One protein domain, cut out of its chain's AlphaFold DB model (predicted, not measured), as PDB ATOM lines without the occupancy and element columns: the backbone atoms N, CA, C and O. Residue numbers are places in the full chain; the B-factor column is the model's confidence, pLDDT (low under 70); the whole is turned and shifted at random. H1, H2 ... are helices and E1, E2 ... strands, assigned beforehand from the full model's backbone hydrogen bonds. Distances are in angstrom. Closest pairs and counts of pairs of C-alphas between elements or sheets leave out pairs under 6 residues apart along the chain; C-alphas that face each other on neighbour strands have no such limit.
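AT A GLANCE: This is residues 5 to 108 of the 527 residues of the protein "Retrovirus-related Pol polyprotein from transposon TNT 1-94" of Symbiodinium microadriaticum (UniProt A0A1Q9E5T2). A sheet of five antiparallel strands, curled like part of a barrel, has two helices, H1 and H2, packed on one of its faces, and its other face bears no named helix. From this body the first printed residues reach away as an arm with the small strand E1, of which residues 7 to 12 stick out free; the arm makes much of the length. The printed part has 104 residues, with the order E1 H1 E2 E3 E4 E5 E6 H2, and the sheet runs E2 - E3 - E4 - E5 - E6. The class is mixed, helices and strands; the whole is loose, with a radius of gyration of the C-alphas of 16.7 A, and spans 60 by 29 by 22 A.

HOW THE PARTS SIT: Start at E1, residues 12 to 14, which pairs with no named strand; residues 5 to 6 pair antiparallel with its residues 12 to 13. Next comes H1, residues 25 to 39, apart from E1. E2, residues 41 to 44, and E3, residues 47 to 53, form a hairpin; look for N 49 and O 42, 2.9 A apart. E4, residues 60 to 65, forms a hairpin with E3, with N 62 and O 52 at 2.8 A. E5, residues 71 to 78, forms a hairpin with E4, with N 61 and O 75 at 2.8 A. E6, residues 81 to 86, forms a hairpin with E5, with N 76 and O 83 at 2.8 A. E2 to E6 make a meander, each strand the antiparallel neighbour of the one before, in a strongly twisted sheet. H1 is on this sheet at a height of 9.8 A, over E4 and only just over E3, where 3 of its C-alphas fall; it runs along the strands, at 9 degrees to E4 on the local plane. The closest C-alphas of H1 and E3 are those of Thr 38 and Arg 52, 5.8 A apart. H2, residues 88 to 101, is on the same face as H1, and the two helices are apart; helices on one face of a sheet make two layers. The closest C-alphas of H2 and E2 are those of His 90 and Val 44, 6.1 A apart; those of H2 and E5 are Val 91 and Val 73, 6.3 A apart. In H1 and H2 every O i to N i+4 pair is within hydrogen-bond range.

IN THESE COORDINATES: Find C-alpha 12 at (167.679, -22.684, 292.727), where E1 begins. H1 runs 21.3 A from C-alpha 25 at (166.007, -3.737, 288.401). E2 measures 10.2 A, E3 19.9 A, E4 16.7 A, E5 20.5 A and E6 17.0 A. H2 runs 20.1 A to C-alpha 101 at (148.745, 0.669, 294.693).

THE WHOLE: The C-alphas farthest apart are those of Glu 9 and Asp 68, 60.7 A. The printed part has no cut and no long link. Mean pLDDT of the printed part is 88.8; look for values under 70 at residues 5 to 9.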
ATOM      1  N   HIS A   5     169.596 -17.935 289.881       56.59
ATOM      2  CA  HIS A   5     170.792 -17.726 290.703       56.59
ATOM      3  C   HIS A   5     170.954 -18.921 291.648       56.59
ATOM      4  O   HIS A   5     169.983 -19.390 292.249       56.59
ATOM      5  N   ARG A   6     172.172 -19.468 291.714       49.47
ATOM      6  CA  ARG A   6     172.508 -20.632 292.541       49.47
ATOM      7  C   ARG A   6     172.825 -20.139 293.953       49.47
ATOM      8  O   ARG A   6     173.780 -19.393 294.122       49.47
ATOM      9  N   ILE A   7     172.008 -20.523 294.933       60.88
ATOM     10  CA  ILE A   7     172.180 -20.116 296.342       60.88
ATOM     11  C   ILE A   7     172.932 -21.204 297.125       60.88
ATOM     12  O   ILE A   7     173.756 -20.900 297.979       60.88
ATOM     13  N   CYS A   8     172.697 -22.478 296.798       52.31
ATOM     14  CA  CYS A   8     173.481 -23.623 297.264       52.31
ATOM     15  C   CYS A   8     173.452 -24.748 296.214       52.31
ATOM     16  O   CYS A   8     172.812 -24.608 295.167       52.31
ATOM     17  N   GLU A   9     174.159 -25.854 296.463       65.38
ATOM     18  CA  GLU A   9     174.368 -26.902 295.455       65.38
ATOM     19  C   GLU A   9     173.073 -27.519 294.904       65.38
ATOM     20  O   GLU A   9     173.049 -27.855 293.718       65.38
ATOM     21  N   GLU A  10     171.999 -27.564 295.704       74.44
ATOM     22  CA  GLU A  10     170.760 -28.297 295.398       74.44
ATOM     23  C   GLU A  10     169.489 -27.431 295.281       74.44
ATOM     24  O   GLU A  10     168.431 -27.944 294.916       74.44
ATOM     25  N   LYS A  11     169.544 -26.118 295.564       73.94
ATOM     26  CA  LYS A  11     168.366 -25.228 295.478       73.94
ATOM     27  C   LYS A  11     168.620 -24.017 294.587       73.94
ATOM     28  O   LYS A  11     169.557 -23.244 294.793       73.94
ATOM     29  N   TYR A  12     167.710 -23.825 293.637       74.06
ATOM     30  CA  TYR A  12     167.679 -22.684 292.727       74.06
ATOM     31  C   TYR A  12     166.416 -21.871 292.975       74.06
ATOM     32  O   TYR A  12     165.329 -22.436 293.087       74.06
ATOM     33  N   TRP A  13     166.560 -20.550 293.000       75.31
ATOM     34  CA  TRP A  13     165.430 -19.627 293.018       75.31
ATOM     35  C   TRP A  13     165.348 -18.908 291.672       75.31
ATOM     36  O   TRP A  13     166.364 -18.538 291.075       75.31
ATOM     37  N   SER A  14     164.124 -18.761 291.169       76.06
ATOM     38  CA  SER A  14     163.821 -17.983 289.971       76.06
ATOM     39  C   SER A  14     163.243 -16.644 290.403       76.06
ATOM     40  O   SER A  14     162.279 -16.595 291.164       76.06
ATOM     41  N   VAL A  15     163.842 -15.558 289.930       76.44
ATOM     42  CA  VAL A  15     163.420 -14.194 290.253       76.44
ATOM     43  C   VAL A  15     162.284 -13.798 289.314       76.44
ATOM     44  O   VAL A  15     162.526 -13.569 288.134       76.44
ATOM     45  N   HIS A  16     161.048 -13.757 289.816       78.38
ATOM     46  CA  HIS A  16     159.857 -13.457 289.006       78.38
ATOM     47  C   HIS A  16     159.510 -11.962 288.912       78.38
ATOM     48  O   HIS A  16     158.750 -11.573 288.029       78.38
ATOM     49  N   GLN A  17     160.077 -11.136 289.793       79.06
ATOM     50  CA  GLN A  17     159.883  -9.683 289.864       79.06
ATOM     51  C   GLN A  17     161.241  -8.976 289.936       79.06
ATOM     52  O   GLN A  17     162.256  -9.630 290.160       79.06
ATOM     53  N   ALA A  18     161.281  -7.658 289.740       79.38
ATOM     54  CA  ALA A  18     162.524  -6.898 289.871       79.38
ATOM     55  C   ALA A  18     163.110  -7.073 291.287       79.38
ATOM     56  O   ALA A  18     162.442  -6.799 292.279       79.38
ATOM     57  N   LEU A  19     164.348  -7.569 291.375       83.75
ATOM     58  CA  LEU A  19     165.040  -7.821 292.641       83.75
ATOM     59  C   LEU A  19     166.054  -6.714 292.909       83.75
ATOM     60  O   LEU A  19     166.903  -6.441 292.056       83.75
ATOM     61  N   TYR A  20     166.008  -6.111 294.093       81.56
ATOM     62  CA  TYR A  20     166.963  -5.074 294.472       81.56
ATOM     63  C   TYR A  20     168.420  -5.558 294.337       81.56
ATOM     64  O   TYR A  20     168.730  -6.716 294.617       81.56
ATOM     65  N   GLY A  21     169.308  -4.680 293.866       82.94
ATOM     66  CA  GLY A  21     170.726  -4.987 293.640       82.94
ATOM     67  C   GLY A  21     171.071  -5.566 292.260       82.94
ATOM     68  O   GLY A  21     172.251  -5.632 291.916       82.94
ATOM     69  N   LEU A  22     170.092  -5.939 291.426       85.56
ATOM     70  CA  LEU A  22     170.378  -6.214 290.012       85.56
ATOM     71  C   LEU A  22     170.461  -4.901 289.228       85.56
ATOM     72  O   LEU A  22     169.578  -4.054 289.333       85.56
ATOM     73  N   THR A  23     171.457  -4.782 288.348       84.94
ATOM     74  CA  THR A  23     171.661  -3.595 287.494       84.94
ATOM     75  C   THR A  23     170.466  -3.268 286.595       84.94
ATOM     76  O   THR A  23     170.271  -2.122 286.209       84.94
ATOM     77  N   ILE A  24     169.640  -4.268 286.271       86.38
ATOM     78  CA  ILE A  24     168.433  -4.106 285.448       86.38
ATOM     79  C   ILE A  24     167.191  -3.708 286.252       86.38
ATOM     80  O   ILE A  24     166.207  -3.261 285.662       86.38
ATOM     81  N   SER A  25     167.205  -3.888 287.574       88.88
ATOM     82  CA  SER A  25     166.007  -3.737 288.401       88.88
ATOM     83  C   SER A  25     165.453  -2.319 288.441       88.88
ATOM     84  O   SER A  25     164.238  -2.211 288.294       88.88
ATOM     85  N   PRO A  26     166.268  -1.247 288.535       88.75
ATOM     86  CA  PRO A  26     165.746   0.118 288.462       88.75
ATOM     87  C   PRO A  26     164.971   0.366 287.166       88.75
ATOM     88  O   PRO A  26     163.848   0.848 287.200       88.75
ATOM     89  N   ARG A  27     165.503  -0.083 286.019       87.88
ATOM     90  CA  ARG A  27     164.816   0.043 284.724       87.88
ATOM     91  C   ARG A  27     163.526  -0.774 284.668       87.88
ATOM     92  O   ARG A  27     162.516  -0.288 284.169       87.88
ATOM     93  N   SER A  28     163.553  -2.028 285.128       89.81
ATOM     94  CA  SER A  28     162.346  -2.868 285.174       89.81
ATOM     95  C   SER A  28     161.269  -2.271 286.079       89.81
ATOM     96  O   SER A  28     160.091  -2.346 285.742       89.81
ATOM     97  N   TRP A  29     161.679  -1.659 287.192       89.81
ATOM     98  CA  TRP A  29     160.794  -0.918 288.079       89.81
ATOM     99  C   TRP A  29     160.200   0.308 287.386       89.81
ATOM    100  O   TRP A  29     158.980   0.411 287.355       89.81
ATOM    101  N   SER A  30     161.011   1.160 286.746       90.19
ATOM    102  CA  SER A  30     160.520   2.328 285.998       90.19
ATOM    103  C   SER A  30     159.470   1.939 284.960       90.19
ATOM    104  O   SER A  30     158.379   2.485 284.975       90.19
ATOM    105  N   VAL A  31     159.719   0.912 284.135       91.12
ATOM    106  CA  VAL A  31     158.739   0.457 283.126       91.12
ATOM    107  C   VAL A  31     157.405   0.044 283.761       91.12
ATOM    108  O   VAL A  31     156.341   0.380 283.246       91.12
ATOM    109  N   HIS A  32     157.446  -0.686 284.878       92.12
ATOM    110  CA  HIS A  32     156.235  -1.110 285.582       92.12
ATOM    111  C   HIS A  32     155.505   0.066 286.245       92.12
ATOM    112  O   HIS A  32     154.284   0.190 286.121       92.12
ATOM    113  N   ARG A  33     156.253   0.925 286.939       93.75
ATOM    114  CA  ARG A  33     155.769   2.121 287.627       93.75
ATOM    115  C   ARG A  33     155.109   3.080 286.643       93.75
ATOM    116  O   ARG A  33     153.963   3.452 286.853       93.75
ATOM    117  N   ASP A  34     155.792   3.410 285.555       93.81
ATOM    118  CA  ASP A  34     155.337   4.391 284.570       93.81
ATOM    119  C   ASP A  34     154.072   3.900 283.846       93.81
ATOM    120  O   ASP A  34     153.117   4.660 283.666       93.81
ATOM    121  N   GLY A  35     154.005   2.604 283.509       94.50
ATOM    122  CA  GLY A  35     152.786   1.989 282.974       94.50
ATOM    123  C   GLY A  35     151.615   2.075 283.959       94.50
ATOM    124  O   GLY A  35     150.522   2.508 283.601       94.50
ATOM    125  N   THR A  36     151.874   1.758 285.229       94.94
ATOM    126  CA  THR A  36     150.863   1.796 286.294       94.94
ATOM    127  C   THR A  36     150.366   3.222 286.570       94.94
ATOM    128  O   THR A  36     149.161   3.432 286.696       94.94
ATOM    129  N   LEU A  37     151.261   4.219 286.622       95.12
ATOM    130  CA  LEU A  37     150.897   5.632 286.807       95.12
ATOM    131  C   LEU A  37     150.060   6.159 285.642       95.12
ATOM    132  O   LEU A  37     149.062   6.841 285.863       95.12
ATOM    133  N   THR A  38     150.417   5.804 284.407       94.00
ATOM    134  CA  THR A  38     149.688   6.234 283.202       94.00
ATOM    135  C   THR A  38     148.239   5.726 283.192       94.00
ATOM    136  O   THR A  38     147.319   6.409 282.721       94.00
ATOM    137  N   GLU A  39     148.004   4.535 283.741       95.19
ATOM    138  CA  GLU A  39     146.678   3.922 283.869       95.19
ATOM    139  C   GLU A  39     145.914   4.383 285.117       95.19
ATOM    140  O   GLU A  39     144.695   4.219 285.187       95.19
ATOM    141  N   LEU A  40     146.588   5.014 286.083       94.94
ATOM    142  CA  LEU A  40     145.993   5.395 287.358       94.94
ATOM    143  C   LEU A  40     144.887   6.445 287.175       94.94
ATOM    144  O   LEU A  40     145.082   7.495 286.557       94.94
ATOM    145  N   ARG A  41     143.709   6.160 287.737       94.88
ATOM    146  CA  ARG A  41     142.554   7.066 287.803       94.88
ATOM    147  C   ARG A  41     142.042   7.117 289.233       94.88
ATOM    148  O   ARG A  41     141.897   6.078 289.883       94.88
ATOM    149  N   PHE A  42     141.789   8.317 289.728       96.25
ATOM    150  CA  PHE A  42     141.215   8.554 291.050       96.25
ATOM    151  C   PHE A  42     140.575   9.941 291.093       96.25
ATOM    152  O   PHE A  42     140.505  10.616 290.067       96.25
ATOM    153  N   ALA A  43     140.069  10.343 292.256       96.12
ATOM    154  CA  ALA A  43     139.502  11.665 292.455       96.12
ATOM    155  C   ALA A  43     140.269  12.420 293.543       96.12
ATOM    156  O   ALA A  43     140.671  11.815 294.537       96.12
ATOM    157  N   VAL A  44     140.430  13.728 293.352       94.75
ATOM    158  CA  VAL A  44     140.947  14.657 294.363       94.75
ATOM    159  C   VAL A  44     139.899  15.739 294.579       94.75
ATOM    160  O   VAL A  44     139.471  16.399 293.628       94.75
ATOM    161  N   ASP A  45     139.449  15.880 295.825       93.75
ATOM    162  CA  ASP A  45     138.300  16.714 296.206       93.75
ATOM    163  C   ASP A  45     137.036  16.382 295.387       93.75
ATOM    164  O   ASP A  45     136.282  17.255 294.965       93.75
ATOM    165  N   GLY A  46     136.824  15.094 295.106       92.00
ATOM    166  CA  GLY A  46     135.668  14.607 294.348       92.00
ATOM    167  C   GLY A  46     135.729  14.823 292.830       92.00
ATOM    168  O   GLY A  46     134.885  14.271 292.128       92.00
ATOM    169  N   ALA A  47     136.724  15.543 292.303       94.50
ATOM    170  CA  ALA A  47     136.905  15.697 290.860       94.50
ATOM    171  C   ALA A  47     137.830  14.605 290.292       94.50
ATOM    172  O   ALA A  47     138.853  14.309 290.917       94.50
ATOM    173  N   PRO A  48     137.529  14.036 289.112       96.88
ATOM    174  CA  PRO A  48     138.375  13.029 288.480       96.88
ATOM    175  C   PRO A  48     139.729  13.614 288.061       96.88
ATOM    176  O   PRO A  48     139.803  14.688 287.458       96.88
ATOM    177  N   VAL A  49     140.802  12.884 288.366       96.44
ATOM    178  CA  VAL A  49     142.180  13.246 288.022       96.44
ATOM    179  C   VAL A  49     142.895  12.132 287.263       96.44
ATOM    180  O   VAL A  49     142.619  10.936 287.426       96.44
ATOM    181  N   ARG A  50     143.875  12.547 286.460       95.50
ATOM    182  CA  ARG A  50     144.808  11.689 285.725       95.50
ATOM    183  C   ARG A  50     146.239  12.025 286.080       95.50
ATOM    184  O   ARG A  50     146.527  13.099 286.598       95.50
ATOM    185  N   VAL A  51     147.130  11.093 285.766       94.81
ATOM    186  CA  VAL A  51     148.565  11.221 286.005       94.81
ATOM    187  C   VAL A  51     149.299  11.035 284.679       94.81
ATOM    188  O   VAL A  51     148.939  10.163 283.885       94.81
ATOM    189  N   ARG A  52     150.290  11.884 284.410       92.81
ATOM    190  CA  ARG A  52     151.154  11.806 283.220       92.81
ATOM    191  C   ARG A  52     152.558  12.329 283.540       92.81
ATOM    192  O   ARG A  52     152.662  13.156 284.444       92.81
ATOM    193  N   PRO A  53     153.607  11.918 282.816       92.31
ATOM    194  CA  PRO A  53     154.918  12.544 282.950       92.31
ATOM    195  C   PRO A  53     154.927  13.951 282.322       92.31
ATOM    196  O   PRO A  53     154.097  14.264 281.455       92.31
ATOM    197  N   MET A  54     155.861  14.792 282.766       87.38
ATOM    198  CA  MET A  54     156.264  16.011 282.065       87.38
ATOM    199  C   MET A  54     156.955  15.666 280.748       87.38
ATOM    200  O   MET A  54     157.510  14.578 280.580       87.38
ATOM    201  N   THR A  55     156.913  16.606 279.808       85.06
ATOM    202  CA  THR A  55     157.584  16.445 278.512       85.06
ATOM    203  C   THR A  55     159.091  16.680 278.644       85.06
ATOM    204  O   THR A  55     159.884  15.991 278.010       85.06
ATOM    205  N   SER A  56     159.477  17.639 279.484       82.75
ATOM    206  CA  SER A  56     160.855  18.062 279.752       82.75
ATOM    207  C   SER A  56     161.625  17.096 280.652       82.75
ATOM    208  O   SER A  56     162.809  16.876 280.408       82.75
ATOM    209  N   ASP A  57     160.974  16.492 281.651       87.00
ATOM    210  CA  ASP A  57     161.580  15.476 282.517       87.00
ATOM    211  C   ASP A  57     160.607  14.307 282.789       87.00
ATOM    212  O   ASP A  57     159.615  14.477 283.506       87.00
ATOM    213  N   PRO A  58     160.883  13.088 282.287       87.44
ATOM    214  CA  PRO A  58     160.003  11.932 282.471       87.44
ATOM    215  C   PRO A  58     159.937  11.413 283.920       87.44
ATOM    216  O   PRO A  58     159.112  10.550 284.231       87.44
ATOM    217  N   ASN A  59     160.794  11.906 284.819       91.94
ATOM    218  CA  ASN A  59     160.765  11.573 286.243       91.94
ATOM    219  C   ASN A  59     159.905  12.536 287.068       91.94
ATOM    220  O   ASN A  59     159.634  12.247 288.236       91.94
ATOM    221  N   ILE A  60     159.440  13.639 286.479       93.69
ATOM    222  CA  ILE A  60     158.478  14.543 287.107       93.69
ATOM    223  C   ILE A  60     157.103  14.259 286.512       93.69
ATOM    224  O   ILE A  60     156.862  14.417 285.321       93.69
ATOM    225  N   TRP A  61     156.181  13.825 287.359       94.75
ATOM    226  CA  TRP A  61     154.814  13.493 286.992       94.75
ATOM    227  C   TRP A  61     153.856  14.583 287.453       94.75
ATOM    228  O   TRP A  61     154.040  15.216 288.488       94.75
ATOM    229  N   ILE A  62     152.806  14.788 286.675       94.38
ATOM    230  CA  ILE A  62     151.756  15.762 286.930       94.38
ATOM    231  C   ILE A  62     150.462  14.996 287.168       94.38
ATOM    232  O   ILE A  62     150.000  14.251 286.299       94.38
ATOM    233  N   VAL A  63     149.857  15.223 288.330       95.00
ATOM    234  CA  VAL A  63     148.456  14.896 288.599       95.00
ATOM    235  C   VAL A  63     147.618  16.096 288.177       95.00
ATOM    236  O   VAL A  63     147.835  17.198 288.678       95.00
ATOM    237  N   TYR A  64     146.673  15.899 287.262       93.00
ATOM    238  CA  TYR A  64     145.851  16.970 286.697       93.00
ATOM    239  C   TYR A  64     144.370  16.583 286.646       93.00
ATOM    240  O   TYR A  64     144.041  15.399 286.525       93.00
ATOM    241  N   ARG A  65     143.466  17.566 286.726       92.38
ATOM    242  CA  ARG A  65     142.014  17.334 286.608       92.38
ATOM    243  C   ARG A  65     141.634  16.990 285.170       92.38
ATOM    244  O   ARG A  65     142.150  17.584 284.231       92.38
ATOM    245  N   GLU A  66     140.722  16.040 284.978       92.56
ATOM    246  CA  GLU A  66     140.303  15.640 283.624       92.56
ATOM    247  C   GLU A  66     139.504  16.721 282.885       92.56
ATOM    248  O   GLU A  66     139.559  16.772 281.661       92.56
ATOM    249  N   GLU A  67     138.770  17.562 283.617       89.00
ATOM    250  CA  GLU A  67     137.840  18.544 283.047       89.00
ATOM    251  C   GLU A  67     138.554  19.737 282.400       89.00
ATOM    252  O   GLU A  67     138.283  20.069 281.249       89.00
ATOM    253  N   ASP A  68     139.471  20.369 283.131       86.44
ATOM    254  CA  ASP A  68     140.132  21.615 282.725       86.44
ATOM    255  C   ASP A  68     141.650  21.470 282.556       86.44
ATOM    256  O   ASP A  68     142.334  22.427 282.199       86.44
ATOM    257  N   HIS A  69     142.186  20.271 282.797       86.50
ATOM    258  CA  HIS A  69     143.616  19.982 282.789       86.50
ATOM    259  C   HIS A  69     144.460  20.786 283.788       86.50
ATOM    260  O   HIS A  69     145.687  20.806 283.662       86.50
ATOM    261  N   SER A  70     143.836  21.390 284.804       86.25
ATOM    262  CA  SER A  70     144.550  22.095 285.869       86.25
ATOM    263  C   SER A  70     145.456  21.145 286.649       86.25
ATOM    264  O   SER A  70     145.080  20.008 286.962       86.25
ATOM    265  N   VAL A  71     146.669  21.608 286.960       90.75
ATOM    266  CA  VAL A  71     147.625  20.843 287.764       90.75
ATOM    267  C   VAL A  71     147.201  20.853 289.228       90.75
ATOM    268  O   VAL A  71     146.849  21.887 289.787       90.75
ATOM    269  N   VAL A  72     147.251  19.678 289.849       92.25
ATOM    270  CA  VAL A  72     146.844  19.442 291.237       92.25
ATOM    271  C   VAL A  72     148.061  19.118 292.108       92.25
ATOM    272  O   VAL A  72     148.238  19.702 293.175       92.25
ATOM    273  N   VAL A  73     148.917  18.197 291.649       95.12
ATOM    274  CA  VAL A  73     150.137  17.769 292.352       95.12
ATOM    275  C   VAL A  73     151.250  17.528 291.336       95.12
ATOM    276  O   VAL A  73     151.025  16.879 290.313       95.12
ATOM    277  N   TYR A  74     152.454  17.997 291.648       95.25
ATOM    278  CA  TYR A  74     153.691  17.555 291.009       95.25
ATOM    279  C   TYR A  74     154.303  16.416 291.823       95.25
ATOM    280  O   TYR A  74     154.359  16.490 293.048       95.25
ATOM    281  N   LEU A  75     154.762  15.366 291.156       95.38
ATOM    282  CA  LEU A  75     155.320  14.165 291.764       95.38
ATOM    283  C   LEU A  75     156.687  13.875 291.138       95.38
ATOM    284  O   LEU A  75     156.762  13.363 290.026       95.38
ATOM    285  N   ALA A  76     157.763  14.197 291.846       95.00
ATOM    286  CA  ALA A  76     159.116  13.830 291.449       95.00
ATOM    287  C   ALA A  76     159.437  12.411 291.936       95.00
ATOM    288  O   ALA A  76     159.223  12.078 293.103       95.00
ATOM    289  N   LEU A  77     159.950  11.574 291.035       93.31
ATOM    290  CA  LEU A  77     160.249  10.169 291.296       93.31
ATOM    291  C   LEU A  77     161.734   9.895 291.086       93.31
ATOM    292  O   LEU A  77     162.255  10.091 289.991       93.31
ATOM    293  N   TYR A  78     162.399   9.344 292.094       91.19
ATOM    294  CA  TYR A  78     163.765   8.852 291.964       91.19
ATOM    295  C   TYR A  78     163.805   7.378 292.327       91.19
ATOM    296  O   TYR A  78     163.783   7.012 293.493       91.19
ATOM    297  N   VAL A  79     163.834   6.521 291.304       87.50
ATOM    298  CA  VAL A  79     163.678   5.068 291.465       87.50
ATOM    299  C   VAL A  79     162.401   4.748 292.268       87.50
ATOM    300  O   VAL A  79     161.309   4.787 291.690       87.50
ATOM    301  N   ASP A  80     162.530   4.429 293.553       87.88
ATOM    302  CA  ASP A  80     161.479   4.097 294.516       87.88
ATOM    303  C   ASP A  80     161.111   5.242 295.476       87.88
ATOM    304  O   ASP A  80     160.029   5.194 296.065       87.88
ATOM    305  N   ASP A  81     161.930   6.290 295.569       91.38
ATOM    306  CA  ASP A  81     161.643   7.476 296.377       91.38
ATOM    307  C   ASP A  81     160.715   8.451 295.639       91.38
ATOM    308  O   ASP A  81     160.824   8.672 294.426       91.38
ATOM    309  N   MET A  82     159.795   9.065 296.387       93.19
ATOM    310  CA  MET A  82     158.765   9.958 295.853       93.19
ATOM    311  C   MET A  82     158.713  11.273 296.632       93.19
ATOM    312  O   MET A  82     158.621  11.267 297.857       93.19
ATOM    313  N   LEU A  83     158.700  12.395 295.915       95.00
ATOM    314  CA  LEU A  83     158.460  13.728 296.464       95.00
ATOM    315  C   LEU A  83     157.233  14.335 295.786       95.00
ATOM    316  O   LEU A  83     157.218  14.519 294.572       95.00
ATOM    317  N   ALA A  84     156.208  14.656 296.572       95.12
ATOM    318  CA  ALA A  84     154.976  15.262 296.084       95.12
ATOM    319  C   ALA A  84     154.869  16.725 296.532       95.12
ATOM    320  O   ALA A  84     155.081  17.041 297.703       95.12
ATOM    321  N   VAL A  85     154.510  17.611 295.604       93.31
ATOM    322  CA  VAL A  85     154.378  19.056 295.817       93.31
ATOM    323  C   VAL A  85     153.006  19.511 295.331       93.31
ATOM    324  O   VAL A  85     152.628  19.274 294.186       93.31
ATOM    325  N   GLY A  86     152.253  20.178 296.201       92.00
ATOM    326  CA  GLY A  86     150.906  20.669 295.928       92.00
ATOM    327  C   GLY A  86     150.225  21.132 297.214       92.00
ATOM    328  O   GLY A  86     150.861  21.211 298.266       92.00
ATOM    329  N   ALA A  87     148.924  21.417 297.149       91.19
ATOM    330  CA  ALA A  87     148.149  21.701 298.354       91.19
ATOM    331  C   ALA A  87     148.128  20.469 299.277       91.19
ATOM    332  O   ALA A  87     147.965  19.345 298.801       91.19
ATOM    333  N   THR A  88     148.249  20.666 300.594       90.31
ATOM    334  CA  THR A  88     148.388  19.569 301.573       90.31
ATOM    335  C   THR A  88     147.290  18.510 301.444       90.31
ATOM    336  O   THR A  88     147.585  17.317 301.435       90.31
ATOM    337  N   SER A  89     146.027  18.920 301.273       92.88
ATOM    338  CA  SER A  89     144.901  17.990 301.102       92.88
ATOM    339  C   SER A  89     144.979  17.183 299.805       92.88
ATOM    340  O   SER A  89     144.563  16.025 299.776       92.88
ATOM    341  N   HIS A  90     145.498  17.780 298.731       94.88
ATOM    342  CA  HIS A  90     145.663  17.123 297.437       94.88
ATOM    343  C   HIS A  90     146.816  16.133 297.475       94.88
ATOM    344  O   HIS A  90     146.644  14.989 297.064       94.88
ATOM    345  N   VAL A  91     147.953  16.547 298.037       94.94
ATOM    346  CA  VAL A  91     149.122  15.686 298.242       94.94
ATOM    347  C   VAL A  91     148.740  14.466 299.075       94.94
ATOM    348  O   VAL A  91     149.039  13.352 298.656       94.94
ATOM    349  N   GLN A  92     148.015  14.640 300.184       93.50
ATOM    350  CA  GLN A  92     147.593  13.512 301.016       93.50
ATOM    351  C   GLN A  92     146.695  12.533 300.247       93.50
ATOM    352  O   GLN A  92     146.982  11.342 300.224       93.50
ATOM    353  N   GLN A  93     145.662  13.017 299.547       95.19
ATOM    354  CA  GLN A  93     144.775  12.159 298.746       95.19
ATOM    355  C   GLN A  93     145.530  11.418 297.631       95.19
ATOM    356  O   GLN A  93     145.267  10.242 297.365       95.19
ATOM    357  N   THR A  94     146.485  12.090 296.980       95.56
ATOM    358  CA  THR A  94     147.360  11.472 295.981       95.56
ATOM    359  C   THR A  94     148.235  10.391 296.612       95.56
ATOM    360  O   THR A  94     148.266   9.273 296.102       95.56
ATOM    361  N   LEU A  95     148.912  10.679 297.725       94.06
ATOM    362  CA  LEU A  95     149.783   9.720 298.406       94.06
ATOM    363  C   LEU A  95     148.992   8.533 298.960       94.06
ATOM    364  O   LEU A  95     149.419   7.400 298.761       94.06
ATOM    365  N   ASP A  96     147.811   8.748 299.541       93.50
ATOM    366  CA  ASP A  96     146.909   7.680 299.984       93.50
ATOM    367  C   ASP A  96     146.561   6.746 298.823       93.50
ATOM    368  O   ASP A  96     146.569   5.520 298.968       93.50
ATOM    369  N   LYS A  97     146.294   7.312 297.639       95.31
ATOM    370  CA  LYS A  97     146.030   6.509 296.448       95.31
ATOM    371  C   LYS A  97     147.255   5.709 296.016       95.31
ATOM    372  O   LYS A  97     147.109   4.533 295.687       95.31
ATOM    373  N   LEU A  98     148.445   6.306 296.025       94.56
ATOM    374  CA  LEU A  98     149.688   5.607 295.685       94.56
ATOM    375  C   LEU A  98     150.006   4.496 296.698       94.56
ATOM    376  O   LEU A  98     150.365   3.396 296.286       94.56
ATOM    377  N   CYS A  99     149.754   4.722 297.990       93.19
ATOM    378  CA  CYS A  99     149.913   3.736 299.064       93.19
ATOM    379  C   CYS A  99     148.911   2.568 298.978       93.19
ATOM    380  O   CYS A  99     149.125   1.510 299.568       93.19
ATOM    381  N   GLN A 100     147.796   2.735 298.258       93.31
ATOM    382  CA  GLN A 100     146.889   1.626 297.937       93.31
ATOM    383  C   GLN A 100     147.413   0.766 296.782       93.31
ATOM    384  O   GLN A 100     147.093  -0.419 296.710       93.31
ATOM    385  N   VAL A 101     148.170   1.363 295.855       93.81
ATOM    386  CA  VAL A 101     148.745   0.669 294.693       93.81
ATOM    387  C   VAL A 101     150.037  -0.044 295.084       93.81
ATOM    388  O   VAL A 101     150.245  -1.202 294.720       93.81
ATOM    389  N   TRP A 102     150.889   0.627 295.857       92.44
ATOM    390  CA  TRP A 102     152.175   0.116 296.308       92.44
ATOM    391  C   TRP A 102     152.314   0.201 297.817       92.44
ATOM    392  O   TRP A 102     151.728   1.048 298.480       92.44
ATOM    393  N   LYS A 103     153.155  -0.672 298.367       90.00
ATOM    394  CA  LYS A 103     153.534  -0.586 299.771       90.00
ATOM    395  C   LYS A 103     154.510   0.576 299.953       90.00
ATOM    396  O   LYS A 103     155.679   0.442 299.606       90.00
ATOM    397  N   CYS A 104     154.032   1.665 300.534       90.88
ATOM    398  CA  CYS A 104     154.836   2.838 300.856       90.88
ATOM    399  C   CYS A 104     155.068   2.943 302.368       90.88
ATOM    400  O   CYS A 104     154.324   2.373 303.172       90.88
ATOM    401  N   THR A 105     156.117   3.661 302.755       90.81
ATOM    402  CA  THR A 105     156.270   4.165 304.122       90.81
ATOM    403  C   THR A 105     155.270   5.289 304.385       90.81
ATOM    404  O   THR A 105     154.722   5.871 303.449       90.81
ATOM    405  N   GLU A 106     155.034   5.590 305.661       89.12
ATOM    406  CA  GLU A 106     154.196   6.727 306.045       89.12
ATOM    407  C   GLU A 106     154.778   8.028 305.460       89.12
ATOM    408  O   GLU A 106     155.993   8.241 305.549       89.12
ATOM    409  N   PRO A 107     153.952   8.863 304.803       89.00
ATOM    410  CA  PRO A 107     154.437  10.078 304.177       89.00
ATOM    411  C   PRO A 107     154.866  11.095 305.234       89.00
ATOM    412  O   PRO A 107     154.176  11.322 306.223       89.00
ATOM    413  N   VAL A 108     156.005  11.743 305.000       91.56
ATOM    414  CA  VAL A 108     156.495  12.825 305.857       91.56
ATOM    415  C   VAL A 108     156.054  14.149 305.248       91.56
ATOM    416  O   VAL A 108     156.548  14.552 304.195       91.56
TER     417      VAL A 108